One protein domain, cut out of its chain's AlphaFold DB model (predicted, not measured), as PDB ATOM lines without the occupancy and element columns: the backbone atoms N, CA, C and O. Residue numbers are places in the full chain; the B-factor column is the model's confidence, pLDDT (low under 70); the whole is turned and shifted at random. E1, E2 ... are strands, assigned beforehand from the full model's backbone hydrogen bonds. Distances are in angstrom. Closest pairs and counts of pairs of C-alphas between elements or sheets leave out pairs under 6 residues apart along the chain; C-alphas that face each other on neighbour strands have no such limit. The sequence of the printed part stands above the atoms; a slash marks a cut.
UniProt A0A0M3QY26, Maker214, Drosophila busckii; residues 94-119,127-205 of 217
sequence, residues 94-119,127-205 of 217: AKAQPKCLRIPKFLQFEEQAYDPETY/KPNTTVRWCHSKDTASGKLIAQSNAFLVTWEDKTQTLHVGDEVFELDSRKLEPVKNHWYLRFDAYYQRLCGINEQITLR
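What this domain is: This is residues 94 to 119 and 127 to 205 of the 217 residues of the protein "Maker214" of Drosophila busckii (UniProt A0A0M3QY26). An open U of strands: its base is a curled five-stranded sheet, E1, E9, E6, E5 and E4, like part of a barrel, and its two arms are two-stranded hairpins, E2 with E3 running on into E4 and E7 with E8 running on into E9. The arms stay apart from each other, and a long stretch with no named element, residues 103 to 119, is tied to residues 131 to 132 by a short parallel pairing at 108 to 109. The printed part has 105 residues, with no named helix and nine named strands, E1 to E9 in order along the chain; the class is all strand, though under half of the residues, 49, are in named elements. The large sheet is mixed, in the order E1, E9, E6, E5, E4, and each arm is antiparallel. The whole is loose, with a radius of gyration of the C-alphas of 16.6 A and spans of 45 by 41 by 30 A.

How they stand to each other: In the large sheet E6, residues 168 to 176, has staggered pairing: residues 168 to 172 pair with E5, residues 161 to 165, and residues 172 to 176 with E9, residues 200 to 204. E5 and E6 form a hairpin, antiparallel at 142 degrees, with N 170 and O 163 2.8 A apart, within hydrogen-bond range. E4, residues 151 to 155, an edge strand, forms a hairpin with E5 at 163 degrees, with N 154 and O 162 2.9 A apart. E4, E5 and E6 are a meander, each strand the antiparallel neighbour of the one before. E9 is antiparallel to E6 at 146 degrees, with N 175 and O 201 2.8 A apart. E1, residues 99 to 102, the other edge strand, is parallel to E9 at 31 degrees, with N 202 and O 100 2.8 A apart. The sheet is strongly twisted and curled; the way across it turns by 116 degrees. E3, residues 145 to 149, runs on into E4 at 72 degrees, and the two meet only through their link. E2, residues 134 to 138, and E3 form a hairpin at 148 degrees, with N 137 and O 146 2.9 A apart. E8, residues 192 to 197, runs on into E9 at 85 degrees. E7, residues 183 to 187, and E8 form a hairpin at 154 degrees, with N 195 and O 184 2.8 A apart.

Where its parts are: E1 begins at C-alpha 99, (204.141, 210.885, 60.102). E6, the longest strand by residues, is 25.5 A from C-alpha 168, (192.876, 193.000, 60.091), to C-alpha 176. E8 is 14.1 A long, E2 and E4 are 13.4 A each, and E9 is 13.3 A, ending at C-alpha 204, (196.801, 202.492, 52.750).

The domain as a whole: The two C-alphas farthest apart, those of Ala 141 and Ala 190, are 47.6 A apart. Residues 120 to 126 are not printed, and C-alphas 119 and 127 are 15.0 A apart across the cut, in the link from E1 to E2. Of the links that are printed whole, those from E2 to E3 and E6 to E7 are short and the others tight. Mean pLDDT of the printed part is 88.0; residues 94 to 96 are under 70.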
ATOM      1  N   ALA A  94     207.300 216.973  67.814       62.12
ATOM      2  CA  ALA A  94     208.489 217.494  67.142       62.12
ATOM      3  C   ALA A  94     209.735 216.609  67.351       62.12
ATOM      4  O   ALA A  94     210.649 216.645  66.532       62.12
ATOM      5  N   LYS A  95     209.784 215.810  68.430       68.31
ATOM      6  CA  LYS A  95     210.924 214.925  68.729       68.31
ATOM      7  C   LYS A  95     210.890 213.630  67.916       68.31
ATOM      8  O   LYS A  95     211.940 213.078  67.601       68.31
ATOM      9  N   ALA A  96     209.697 213.152  67.574       65.62
ATOM     10  CA  ALA A  96     209.484 211.904  66.855       65.62
ATOM     11  C   ALA A  96     209.025 212.222  65.429       65.62
ATOM     12  O   ALA A  96     207.832 212.409  65.226       65.62
ATOM     13  N   GLN A  97     209.979 212.326  64.490       77.12
ATOM     14  CA  GLN A  97     209.789 212.577  63.045       77.12
ATOM     15  C   GLN A  97     208.342 212.311  62.579       77.12
ATOM     16  O   GLN A  97     207.987 211.157  62.322       77.12
ATOM     17  N   PRO A  98     207.481 213.342  62.543       83.31
ATOM     18  CA  PRO A  98     206.045 213.127  62.526       83.31
ATOM     19  C   PRO A  98     205.604 212.572  61.174       83.31
ATOM     20  O   PRO A  98     206.005 213.054  60.105       83.31
ATOM     21  N   LYS A  99     204.751 211.551  61.249       86.81
ATOM     22  CA  LYS A  99     204.141 210.885  60.102       86.81
ATOM     23  C   LYS A  99     202.658 211.221  60.053       86.81
ATOM     24  O   LYS A  99     202.000 211.287  61.089       86.81
ATOM     25  N   CYS A 100     202.126 211.417  58.855       89.12
ATOM     26  CA  CYS A 100     200.709 211.684  58.643       89.12
ATOM     27  C   CYS A 100     200.069 210.518  57.892       89.12
ATOM     28  O   CYS A 100     200.453 210.233  56.760       89.12
ATOM     29  N   LEU A 101     199.089 209.861  58.511       90.06
ATOM     30  CA  LEU A 101     198.303 208.809  57.876       90.06
ATOM     31  C   LEU A 101     197.083 209.419  57.184       90.06
ATOM     32  O   LEU A 101     196.267 210.087  57.819       90.06
ATOM     33  N   ARG A 102     196.919 209.159  55.885       89.50
ATOM     34  CA  ARG A 102     195.668 209.453  55.183       89.50
ATOM     35  C   ARG A 102     194.682 208.324  55.449       89.50
ATOM     36  O   ARG A 102     194.805 207.248  54.871       89.50
ATOM     37  N   ILE A 103     193.704 208.604  56.299       87.56
ATOM     38  CA  ILE A 103     192.698 207.633  56.728       87.56
ATOM     39  C   ILE A 103     191.628 207.469  55.630       87.56
ATOM     40  O   ILE A 103     190.994 208.458  55.246       87.56
ATOM     41  N   PRO A 104     191.426 206.258  55.079       87.75
ATOM     42  CA  PRO A 104     190.336 205.975  54.152       87.75
ATOM     43  C   PRO A 104     188.985 205.906  54.868       87.75
ATOM     44  O   PRO A 104     188.920 205.621  56.057       87.75
ATOM     45  N   LYS A 105     187.888 206.051  54.116       84.38
ATOM     46  CA  LYS A 105     186.523 206.050  54.675       84.38
ATOM     47  C   LYS A 105     186.136 204.771  55.429       84.38
ATOM     48  O   LYS A 105     185.211 204.824  56.222       84.38
ATOM     49  N   PHE A 106     186.771 203.630  55.153       85.31
ATOM     50  CA  PHE A 106     186.431 202.359  55.804       85.31
ATOM     51  C   PHE A 106     187.100 202.176  57.173       85.31
ATOM     52  O   PHE A 106     186.651 201.338  57.950       85.31
ATOM     53  N   LEU A 107     188.172 202.928  57.452       87.62
ATOM     54  CA  LEU A 107     188.917 202.851  58.700       87.62
ATOM     55  C   LEU A 107     188.487 204.013  59.593       87.62
ATOM     56  O   LEU A 107     188.585 205.176  59.201       87.62
ATOM     57  N   GLN A 108     188.019 203.703  60.794       87.31
ATOM     58  CA  GLN A 108     187.565 204.694  61.762       87.31
ATOM     59  C   GLN A 108     188.574 204.820  62.903       87.31
ATOM     60  O   GLN A 108     189.212 203.843  63.275       87.31
ATOM     61  N   PHE A 109     188.709 206.018  63.470       89.62
ATOM     62  CA  PHE A 109     189.511 206.267  64.668       89.62
ATOM     63  C   PHE A 109     188.607 206.836  65.754       89.62
ATOM     64  O   PHE A 109     187.815 207.743  65.493       89.62
ATOM     65  N   GLU A 110     188.720 206.302  66.965       89.50
ATOM     66  CA  GLU A 110     188.065 206.865  68.140       89.50
ATOM     67  C   GLU A 110     189.042 207.746  68.917       89.50
ATOM     68  O   GLU A 110     190.128 207.323  69.310       89.50
ATOM     69  N   GLU A 111     188.643 209.002  69.114       87.94
ATOM     70  CA  GLU A 111     189.441 209.995  69.837       87.94
ATOM     71  C   GLU A 111     189.415 209.748  71.349       87.94
ATOM     72  O   GLU A 111     190.416 209.947  72.037       87.94
ATOM     73  N   GLN A 112     188.275 209.289  71.868       89.56
ATOM     74  CA  GLN A 112     188.083 209.011  73.287       89.56
ATOM     75  C   GLN A 112     188.685 207.658  73.668       89.56
ATOM     76  O   GLN A 112     188.671 206.717  72.874       89.56
ATOM     77  N   ALA A 113     189.197 207.571  74.897       91.88
ATOM     78  CA  ALA A 113     189.648 206.304  75.445       91.88
ATOM     79  C   ALA A 113     188.460 205.339  75.538       91.88
ATOM     80  O   ALA A 113     187.403 205.690  76.060       91.88
ATOM     81  N   TYR A 114     188.651 204.129  75.033       91.31
ATOM     82  CA  TYR A 114     187.685 203.052  75.095       91.31
ATOM     83  C   TYR A 114     187.464 202.631  76.547       91.31
ATOM     84  O   TYR A 114     188.410 202.262  77.250       91.31
ATOM     85  N   ASP A 115     186.201 202.661  76.954       90.19
ATOM     86  CA  ASP A 115     185.721 202.210  78.252       90.19
ATOM     87  C   ASP A 115     184.535 201.258  78.033       90.19
ATOM     88  O   ASP A 115     183.516 201.681  77.483       90.19
ATOM     89  N   PRO A 116     184.651 199.974  78.414       87.50
ATOM     90  CA  PRO A 116     183.615 198.979  78.154       87.50
ATOM     91  C   PRO A 116     182.283 199.278  78.854       87.50
ATOM     92  O   PRO A 116     181.252 198.820  78.369       87.50
ATOM     93  N   GLU A 117     182.279 200.026  79.960       88.62
ATOM     94  CA  GLU A 117     181.051 200.320  80.714       88.62
ATOM     95  C   GLU A 117     180.215 201.416  80.047       88.62
ATOM     96  O   GLU A 117     178.985 201.361  80.040       88.62
ATOM     97  N   THR A 118     180.883 202.409  79.461       87.06
ATOM     98  CA  THR A 118     180.237 203.557  78.807       87.06
ATOM     99  C   THR A 118     180.145 203.412  77.290       87.06
ATOM    100  O   THR A 118     179.533 204.253  76.623       87.06
ATOM    101  N   TYR A 119     180.719 202.346  76.720       84.19
ATOM    102  CA  TYR A 119     180.757 202.149  75.279       84.19
ATOM    103  C   TYR A 119     179.356 201.954  74.690       84.19
ATOM    104  O   TYR A 119     178.674 200.957  74.928       84.19
ATOM    105  N   LYS A 127     182.445 198.213  60.509       72.38
ATOM    106  CA  LYS A 127     182.667 197.003  61.297       72.38
ATOM    107  C   LYS A 127     183.493 197.364  62.542       72.38
ATOM    108  O   LYS A 127     184.422 198.167  62.436       72.38
ATOM    109  N   PRO A 128     183.230 196.752  63.709       70.00
ATOM    110  CA  PRO A 128     184.033 196.995  64.911       70.00
ATOM    111  C   PRO A 128     185.525 196.710  64.672       70.00
ATOM    112  O   PRO A 128     186.373 197.446  65.168       70.00
ATOM    113  N   ASN A 129     185.835 195.723  63.828       78.38
ATOM    114  CA  ASN A 129     187.199 195.320  63.478       78.38
ATOM    115  C   ASN A 129     187.974 196.396  62.695       78.38
ATOM    116  O   ASN A 129     189.197 196.382  62.686       78.38
ATOM    117  N   THR A 130     187.290 197.356  62.061       83.31
ATOM    118  CA  THR A 130     187.924 198.439  61.290       83.31
ATOM    119  C   THR A 130     187.954 199.761  62.056       83.31
ATOM    120  O   THR A 130     188.081 200.830  61.456       83.31
ATOM    121  N   THR A 131     187.816 199.708  63.383       89.44
ATOM    122  CA  THR A 131     187.893 200.883  64.253       89.44
ATOM    123  C   THR A 131     189.144 200.822  65.121       89.44
ATOM    124  O   THR A 131     189.315 199.910  65.928       89.44
ATOM    125  N   VAL A 132     190.019 201.812  64.980       91.88
ATOM    126  CA  VAL A 132     191.196 202.004  65.829       91.88
ATOM    127  C   VAL A 132     190.776 202.693  67.123       91.88
ATOM    128  O   VAL A 132     190.122 203.739  67.093       91.88
ATOM    129  N   ARG A 133     191.162 202.105  68.255       91.94
ATOM    130  CA  ARG A 133     190.815 202.550  69.607       91.94
ATOM    131  C   ARG A 133     192.002 202.396  70.543       91.94
ATOM    132  O   ARG A 133     192.895 201.577  70.326       91.94
ATOM    133  N   TRP A 134     191.960 203.147  71.630       93.94
ATOM    134  CA  TRP A 134     192.964 203.099  72.679       93.94
ATOM    135  C   TRP A 134     192.284 203.103  74.045       93.94
ATOM    136  O   TRP A 134     191.200 203.654  74.180       93.94
ATOM    137  N   CYS A 135     192.884 202.489  75.056       93.38
ATOM    138  CA  CYS A 135     192.372 202.481  76.426       93.38
ATOM    139  C   CYS A 135     193.516 202.636  77.432       93.38
ATOM    140  O   CYS A 135     194.695 202.552  77.080       93.38
ATOM    141  N   HIS A 136     193.170 202.852  78.700       92.25
ATOM    142  CA  HIS A 136     194.122 202.742  79.799       92.25
ATOM    143  C   HIS A 136     193.865 201.442  80.549       92.25
ATOM    144  O   HIS A 136     192.768 201.224  81.056       92.25
ATOM    145  N   SER A 137     194.892 200.613  80.661       88.19
ATOM    146  CA  SER A 137     194.882 199.441  81.526       88.19
ATOM    147  C   SER A 137     195.700 199.726  82.781       88.19
ATOM    148  O   SER A 137     196.695 200.451  82.731       88.19
ATOM    149  N   LYS A 138     195.275 199.191  83.925       88.69
ATOM    150  CA  LYS A 138     196.064 199.244  85.160       88.69
ATOM    151  C   LYS A 138     196.946 198.010  85.218       88.69
ATOM    152  O   LYS A 138     196.447 196.893  85.153       88.69
ATOM    153  N   ASP A 139     198.244 198.224  85.373       88.31
ATOM    154  CA  ASP A 139     199.170 197.137  85.651       88.31
ATOM    155  C   ASP A 139     198.886 196.544  87.036       88.31
ATOM    156  O   ASP A 139     198.916 197.256  88.043       88.31
ATOM    157  N   THR A 140     198.631 195.239  87.085       85.25
ATOM    158  CA  THR A 140     198.324 194.495  88.312       85.25
ATOM    159  C   THR A 140     199.470 194.550  89.325       85.25
ATOM    160  O   THR A 140     199.220 194.491  90.525       85.25
ATOM    161  N   ALA A 141     200.720 194.680  88.866       84.75
ATOM    162  CA  ALA A 141     201.893 194.666  89.739       84.75
ATOM    163  C   ALA A 141     202.255 196.052  90.297       84.75
ATOM    164  O   ALA A 141     202.567 196.184  91.478       84.75
ATOM    165  N   SER A 142     202.238 197.089  89.454       85.44
ATOM    166  CA  SER A 142     202.690 198.436  89.834       85.44
ATOM    167  C   SER A 142     201.559 199.433  90.102       85.44
ATOM    168  O   SER A 142     201.817 200.539  90.575       85.44
ATOM    169  N   GLY A 143     200.311 199.090  89.763       86.75
ATOM    170  CA  GLY A 143     199.170 200.008  89.809       86.75
ATOM    171  C   GLY A 143     199.255 201.156  88.793       86.75
ATOM    172  O   GLY A 143     198.415 202.058  88.806       86.75
ATOM    173  N   LYS A 144     200.261 201.152  87.909       90.12
ATOM    174  CA  LYS A 144     200.478 202.200  86.912       90.12
ATOM    175  C   LYS A 144     199.479 202.072  85.765       90.12
ATOM    176  O   LYS A 144     199.209 200.976  85.280       90.12
ATOM    177  N   LEU A 145     198.980 203.212  85.288       88.81
ATOM    178  CA  LEU A 145     198.186 203.281  84.063       88.81
ATOM    179  C   LEU A 145     199.096 203.129  82.837       88.81
ATOM    180  O   LEU A 145     200.033 203.908  82.641       88.81
ATOM    181  N   ILE A 146     198.806 202.127  82.015       90.62
ATOM    182  CA  ILE A 146     199.472 201.836  80.750       90.62
ATOM    183  C   ILE A 146     198.471 202.096  79.629       90.62
ATOM    184  O   ILE A 146     197.383 201.522  79.611       90.62
ATOM    185  N   ALA A 147     198.840 202.962  78.688       90.75
ATOM    186  CA  ALA A 147     198.062 203.157  77.475       90.75
ATOM    187  C   ALA A 147     198.228 201.937  76.558       90.75
ATOM    188  O   ALA A 147     199.351 201.529  76.254       90.75
ATOM    189  N   GLN A 148     197.111 201.369  76.125       91.88
ATOM    190  CA  GLN A 148     197.045 200.254  75.190       91.88
ATOM    191  C   GLN A 148     196.244 200.671  73.956       91.88
ATOM    192  O   GLN A 148     195.377 201.538  74.024       91.88
ATOM    193  N   SER A 149     196.555 200.060  72.819       92.81
ATOM    194  CA  SER A 149     195.903 200.298  71.531       92.81
ATOM    195  C   SER A 149     195.581 198.949  70.904       92.81
ATOM    196  O   SER A 149     196.380 198.020  71.019       92.81
ATOM    197  N   ASN A 150     194.440 198.840  70.226       93.38
ATOM    198  CA  ASN A 150     194.122 197.651  69.427       93.38
ATOM    199  C   ASN A 150     194.880 197.614  68.091       93.38
ATOM    200  O   ASN A 150     194.835 196.609  67.383       93.38
ATOM    201  N   ALA A 151     195.531 198.720  67.734       92.94
ATOM    202  CA  ALA A 151     196.268 198.866  66.499       92.94
ATOM    203  C   ALA A 151     197.754 199.109  66.749       92.94
ATOM    204  O   ALA A 151     198.131 199.848  67.666       92.94
ATOM    205  N   PHE A 152     198.587 198.535  65.886       91.50
ATOM    206  CA  PHE A 152     200.028 198.747  65.893       91.50
ATOM    207  C   PHE A 152     200.588 198.820  64.471       91.50
ATOM    208  O   PHE A 152     200.074 198.216  63.529       91.50
ATOM    209  N   LEU A 153     201.654 199.604  64.329       90.69
ATOM    210  CA  LEU A 153     202.396 199.771  63.088       90.69
ATOM    211  C   LEU A 153     203.606 198.838  63.113       90.69
ATOM    212  O   LEU A 153     204.477 198.988  63.970       90.69
ATOM    213  N   VAL A 154     203.688 197.920  62.157       92.69
ATOM    214  CA  VAL A 154     204.845 197.037  61.984       92.69
ATOM    215  C   VAL A 154     205.723 197.599  60.880       92.69
ATOM    216  O   VAL A 154     205.236 197.956  59.810       92.69
ATOM    217  N   THR A 155     207.024 197.696  61.149       92.19
ATOM    218  CA  THR A 155     208.035 197.955  60.121       92.19
ATOM    219  C   THR A 155     208.833 196.682  59.919       92.19
ATOM    220  O   THR A 155     209.460 196.194  60.857       92.19
ATOM    221  N   TRP A 156     208.797 196.162  58.702       94.06
ATOM    222  CA  TRP A 156     209.522 194.964  58.308       94.06
ATOM    223  C   TRP A 156     210.973 195.308  57.944       94.06
ATOM    224  O   TRP A 156     211.318 196.470  57.709       94.06
ATOM    225  N   GLU A 157     211.851 194.304  57.900       96.00
ATOM    226  CA  GLU A 157     213.281 194.499  57.596       96.00
ATOM    227  C   GLU A 157     213.522 195.121  56.211       96.00
ATOM    228  O   GLU A 157     214.468 195.888  56.011       96.00
ATOM    229  N   ASP A 158     212.627 194.851  55.262       92.44
ATOM    230  CA  ASP A 158     212.631 195.417  53.911       92.44
ATOM    231  C   ASP A 158     212.151 196.884  53.854       92.44
ATOM    232  O   ASP A 158     212.121 197.490  52.780       92.44
ATOM    233  N   LYS A 159     211.839 197.478  55.016       88.88
ATOM    234  CA  LYS A 159     211.290 198.829  55.216       88.88
ATOM    235  C   LYS A 159     209.852 199.005  54.738       88.88
ATOM    236  O   LYS A 159     209.366 200.139  54.738       88.88
ATOM    237  N   THR A 160     209.165 197.932  54.359       91.31
ATOM    238  CA  THR A 160     207.717 197.982  54.175       91.31
ATOM    239  C   THR A 160     207.029 198.124  55.529       91.31
ATOM    240  O   THR A 160     207.609 197.849  56.587       91.31
ATOM    241  N   GLN A 161     205.802 198.634  55.510       92.69
ATOM    242  CA  GLN A 161     205.030 198.872  56.720       92.69
ATOM    243  C   GLN A 161     203.631 198.297  56.575       92.69
ATOM    244  O   GLN A 161     203.002 198.419  55.522       92.69
ATOM    245  N   THR A 162     203.134 197.713  57.657       93.81
ATOM    246  CA  THR A 162     201.754 197.241  57.761       93.81
ATOM    247  C   THR A 162     201.101 197.824  59.006       93.81
ATOM    248  O   THR A 162     201.732 197.975  60.054       93.81
ATOM    249  N   LEU A 163     199.829 198.191  58.884       92.69
ATOM    250  CA  LEU A 163     198.980 198.572  60.004       92.69
ATOM    251  C   LEU A 163     198.121 197.371  60.375       92.69
ATOM    252  O   LEU A 163     197.314 196.922  59.564       92.69
ATOM    253  N   HIS A 164     198.279 196.886  61.597       92.81
ATOM    254  CA  HIS A 164     197.427 195.851  62.164       92.81
ATOM    255  C   HIS A 164     196.356 196.529  63.014       92.81
ATOM    256  O   HIS A 164     196.689 197.410  63.808       92.81
ATOM    257  N   VAL A 165     195.090 196.151  62.842       91.75
ATOM    258  CA  VAL A 165     193.953 196.638  63.638       91.75
ATOM    259  C   VAL A 165     193.148 195.424  64.080       91.75
ATOM    260  O   VAL A 165     192.391 194.859  63.294       91.75
ATOM    261  N   GLY A 166     193.341 194.990  65.328       88.12
ATOM    262  CA  GLY A 166     192.880 193.663  65.742       88.12
ATOM    263  C   GLY A 166     193.477 192.586  64.830       88.12
ATOM    264  O   GLY A 166     194.699 192.497  64.711       88.12
ATOM    265  N   ASP A 167     192.611 191.836  64.149       87.19
ATOM    266  CA  ASP A 167     192.997 190.754  63.232       87.19
ATOM    267  C   ASP A 167     193.152 191.211  61.767       87.19
ATOM    268  O   ASP A 167     193.617 190.448  60.921       87.19
ATOM    269  N   GLU A 168     192.784 192.454  61.447       89.00
ATOM    270  CA  GLU A 168     192.876 193.000  60.091       89.00
ATOM    271  C   GLU A 168     194.267 193.584  59.824       89.00
ATOM    272  O   GLU A 168     194.831 194.300  60.658       89.00
ATOM    273  N   VAL A 169     194.809 193.324  58.630       91.31
ATOM    274  CA  VAL A 169     196.145 193.782  58.223       91.31
ATOM    275  C   VAL A 169     196.050 194.639  56.968       91.31
ATOM    276  O   VAL A 169     195.532 194.212  55.938       91.31
ATOM    277  N   PHE A 170     196.599 195.848  57.039       90.56
ATOM    278  CA  PHE A 170     196.625 196.793  55.929       90.56
ATOM    279  C   PHE A 170     198.055 197.100  55.506       90.56
ATOM    280  O   PHE A 170     198.867 197.562  56.308       90.56
ATOM    281  N   GLU A 171     198.351 196.927  54.223       92.56
ATOM    282  CA  GLU A 171     199.608 197.399  53.649       92.56
ATOM    283  C   GLU A 171     199.639 198.923  53.538       92.56
ATOM    284  O   GLU A 171     198.688 199.568  53.072       92.56
ATOM    285  N   LEU A 172     200.775 199.493  53.928       93.44
ATOM    286  CA  LEU A 172     201.019 200.921  53.888       93.44
ATOM    287  C   LEU A 172     202.029 201.263  52.797       93.44
ATOM    288  O   LEU A 172     203.078 200.637  52.658       93.44
ATOM    289  N   ASP A 173     201.721 202.316  52.055       92.06
ATOM    290  CA  ASP A 173     202.664 203.011  51.195       92.06
ATOM    291  C   ASP A 173     203.143 204.274  51.895       92.06
ATOM    292  O   ASP A 173     202.331 205.034  52.433       92.06
ATOM    293  N   SER A 174     204.451 204.512  51.875       90.69
ATOM    294  CA  SER A 174     205.038 205.685  52.504       90.69
ATOM    295  C   SER A 174     205.719 206.585  51.479       90.69
ATOM    296  O   SER A 174     206.497 206.165  50.620       90.69
ATOM    297  N   ARG A 175     205.399 207.875  51.558       91.25
ATOM    298  CA  ARG A 175     205.940 208.926  50.705       91.25
ATOM    299  C   ARG A 175     206.657 209.944  51.575       91.25
ATOM    300  O   ARG A 175     206.048 210.594  52.422       91.25
ATOM    301  N   LYS A 176     207.952 210.136  51.323       91.38
ATOM    302  CA  LYS A 176     208.722 211.213  51.956       91.38
ATOM    303  C   LYS A 176     208.216 212.572  51.480       91.38
ATOM    304  O   LYS A 176     208.013 212.777  50.285       91.38
ATOM    305  N   LEU A 177     208.036 213.487  52.421       91.19
ATOM    306  CA  LEU A 177     207.605 214.857  52.183       91.19
ATOM    307  C   LEU A 177     208.734 215.841  52.492       91.19
ATOM    308  O   LEU A 177     209.622 215.567  53.297       91.19
ATOM    309  N   GLU A 178     208.681 217.016  51.862       89.00
ATOM    310  CA  GLU A 178     209.557 218.131  52.218       89.00
ATOM    311  C   GLU A 178     209.031 218.815  53.494       89.00
ATOM    312  O   GLU A 178     207.955 219.430  53.450       89.00
ATOM    313  N   PRO A 179     209.774 218.768  54.616       81.31
ATOM    314  CA  PRO A 179     209.294 219.262  55.908       81.31
ATOM    315  C   PRO A 179     209.224 220.792  55.980       81.31
ATOM    316  O   PRO A 179     208.644 221.324  56.915       81.31
ATOM    317  N   VAL A 180     209.819 221.499  55.009       84.25
ATOM    318  CA  VAL A 180     209.749 222.967  54.868       84.25
ATOM    319  C   VAL A 180     208.444 223.411  54.204       84.25
ATOM    320  O   VAL A 180     208.036 224.556  54.358       84.25
ATOM    321  N   LYS A 181     207.776 222.526  53.457       87.19
ATOM    322  CA  LYS A 181     206.509 222.841  52.779       87.19
ATOM    323  C   LYS A 181     205.304 222.285  53.529       87.19
ATOM    324  O   LYS A 181     204.244 222.899  53.520       87.19
ATOM    325  N   ASN A 182     205.469 221.142  54.188       89.00
ATOM    326  CA  ASN A 182     204.383 220.431  54.848       89.00
ATOM    327  C   ASN A 182     204.509 220.595  56.357       89.00
ATOM    328  O   ASN A 182     205.481 220.126  56.942       89.00
ATOM    329  N   HIS A 183     203.529 221.234  56.994       87.75
ATOM    330  CA  HIS A 183     203.536 221.468  58.435       87.75
ATOM    331  C   HIS A 183     202.179 221.178  59.056       87.75
ATOM    332  O   HIS A 183     201.140 221.397  58.433       87.75
ATOM    333  N   TRP A 184     202.194 220.752  60.314       87.50
ATOM    334  CA  TRP A 184     201.010 220.784  61.157       87.50
ATOM    335  C   TRP A 184     200.831 222.164  61.769       87.50
ATOM    336  O   TRP A 184     201.787 222.777  62.255       87.50
ATOM    337  N   TYR A 185     199.585 222.620  61.766       87.38
ATOM    338  CA  TYR A 185     199.163 223.858  62.394       87.38
ATOM    339  C   TYR A 185     198.043 223.554  63.373       87.38
ATOM    340  O   TYR A 185     197.133 222.787  63.060       87.38
ATOM    341  N   LEU A 186     198.100 224.190  64.535       86.75
ATOM    342  CA  LEU A 186     196.948 224.297  65.406       86.75
ATOM    343  C   LEU A 186     196.153 225.525  64.971       86.75
ATOM    344  O   LEU A 186     196.708 226.624  64.867       86.75
ATOM    345  N   ARG A 187     194.876 225.315  64.662       89.06
ATOM    346  CA  ARG A 187     193.950 226.398  64.350       89.06
ATOM    347  C   ARG A 187     193.360 226.923  65.649       89.06
ATOM    348  O   ARG A 187     192.690 226.177  66.355       89.06
ATOM    349  N   PHE A 188     193.581 228.201  65.905       85.31
ATOM    350  CA  PHE A 188     192.828 228.983  66.876       85.31
ATOM    351  C   PHE A 188     191.845 229.891  66.132       85.31
ATOM    352  O   PHE A 188     191.903 230.006  64.904       85.31
ATOM    353  N   ASP A 189     190.950 230.548  66.865       83.75
ATOM    354  CA  ASP A 189     189.917 231.397  66.263       83.75
ATOM    355  C   ASP A 189     190.511 232.553  65.445       83.75
ATOM    356  O   ASP A 189     190.049 232.839  64.343       83.75
ATOM    357  N   ALA A 190     191.577 233.180  65.956       85.81
ATOM    358  CA  ALA A 190     192.186 234.364  65.351       85.81
ATOM    359  C   ALA A 190     193.506 234.095  64.604       85.81
ATOM    360  O   ALA A 190     193.964 234.950  63.848       85.81
ATOM    361  N   TYR A 191     194.152 232.944  64.818       84.81
ATOM    362  CA  TYR A 191     195.478 232.672  64.256       84.81
ATOM    363  C   TYR A 191     195.779 231.178  64.103       84.81
ATOM    364  O   TYR A 191     195.110 230.311  64.662       84.81
ATOM    365  N   TYR A 192     196.839 230.882  63.350       89.00
ATOM    366  CA  TYR A 192     197.400 229.541  63.214       89.00
ATOM    367  C   TYR A 192     198.781 229.499  63.849       89.00
ATOM    368  O   TYR A 192     199.635 230.330  63.542       89.00
ATOM    369  N   GLN A 193     199.024 228.498  64.690       86.75
ATOM    370  CA  GLN A 193     200.340 228.274  65.277       86.75
ATOM    371  C   GLN A 193     200.972 227.025  64.670       86.75
ATOM    372  O   GLN A 193     200.383 225.943  64.684       86.75
ATOM    373  N   ARG A 194     202.179 227.167  64.117       86.06
ATOM    374  CA  ARG A 194     202.937 226.042  63.557       86.06
ATOM    375  C   ARG A 194     203.383 225.108  64.683       86.06
ATOM    376  O   ARG A 194     204.026 225.548  65.629       86.06
ATOM    377  N   LEU A 195     203.093 223.818  64.531       85.25
ATOM    378  CA  LEU A 195     203.488 222.766  65.467       85.25
ATOM    379  C   LEU A 195     204.830 222.140  65.078       85.25
ATOM    380  O   LEU A 195     205.780 222.166  65.857       85.25
ATOM    381  N   CYS A 196     204.903 221.550  63.883       86.44
ATOM    382  CA  CYS A 196     206.085 220.856  63.362       86.44
ATOM    383  C   CYS A 196     205.976 220.636  61.843       86.44
ATOM    384  O   CYS A 196     204.904 220.802  61.263       86.44
ATOM    385  N   GLY A 197     207.095 220.304  61.189       87.94
ATOM    386  CA  GLY A 197     207.114 219.858  59.789       87.94
ATOM    387  C   GLY A 197     206.792 218.375  59.673       87.94
ATOM    388  O   GLY A 197     207.205 217.614  60.536       87.94
ATOM    389  N   ILE A 198     206.058 217.985  58.632       90.19
ATOM    390  CA  ILE A 198     205.683 216.601  58.331       90.19
ATOM    391  C   ILE A 198     206.757 215.996  57.432       90.19
ATOM    392  O   ILE A 198     207.057 216.534  56.365       90.19
ATOM    393  N   ASN A 199     207.306 214.857  57.844       89.56
ATOM    394  CA  ASN A 199     208.405 214.209  57.130       89.56
ATOM    395  C   ASN A 199     207.915 213.112  56.181       89.56
ATOM    396  O   ASN A 199     208.543 212.845  55.157       89.56
ATOM    397  N   GLU A 200     206.812 212.456  56.527       91.00
ATOM    398  CA  GLU A 200     206.329 211.278  55.816       91.00
ATOM    399  C   GLU A 200     204.802 211.266  55.776       91.00
ATOM    400  O   GLU A 200     204.132 211.457  56.792       91.00
ATOM    401  N   GLN A 201     204.255 211.039  54.585       92.06
ATOM    402  CA  GLN A 201     202.847 210.742  54.381       92.06
ATOM    403  C   GLN A 201     202.690 209.243  54.164       92.06
ATOM    404  O   GLN A 201     203.366 208.664  53.319       92.06
ATOM    405  N   ILE A 202     201.772 208.641  54.903       92.19
ATOM    406  CA  ILE A 202     201.427 207.231  54.815       92.19
ATOM    407  C   ILE A 202     200.027 207.117  54.210       92.19
ATOM    408  O   ILE A 202     199.106 207.840  54.602       92.19
ATOM    409  N   THR A 203     199.854 206.201  53.268       92.00
ATOM    410  CA  THR A 203     198.566 205.877  52.647       92.00
ATOM    411  C   THR A 203     198.353 204.372  52.656       92.00
ATOM    412  O   THR A 203     199.291 203.627  52.401       92.00
ATOM    413  N   LEU A 204     197.129 203.911  52.905       90.50
ATOM    414  CA  LEU A 204     196.801 202.492  52.750       90.50
ATOM    415  C   LEU A 204     196.736 202.160  51.253       90.50
ATOM    416  O   LEU A 204     196.117 202.911  50.497       90.50
ATOM    417  N   ARG A 205     197.355 201.051  50.825       84.25
ATOM    418  CA  ARG A 205     197.334 200.637  49.408       84.25
ATOM    419  C   ARG A 205     195.979 200.085  48.959       84.25
ATOM    420  O   ARG A 205     195.620 200.277  47.805       84.25
TER     421      ARG A 205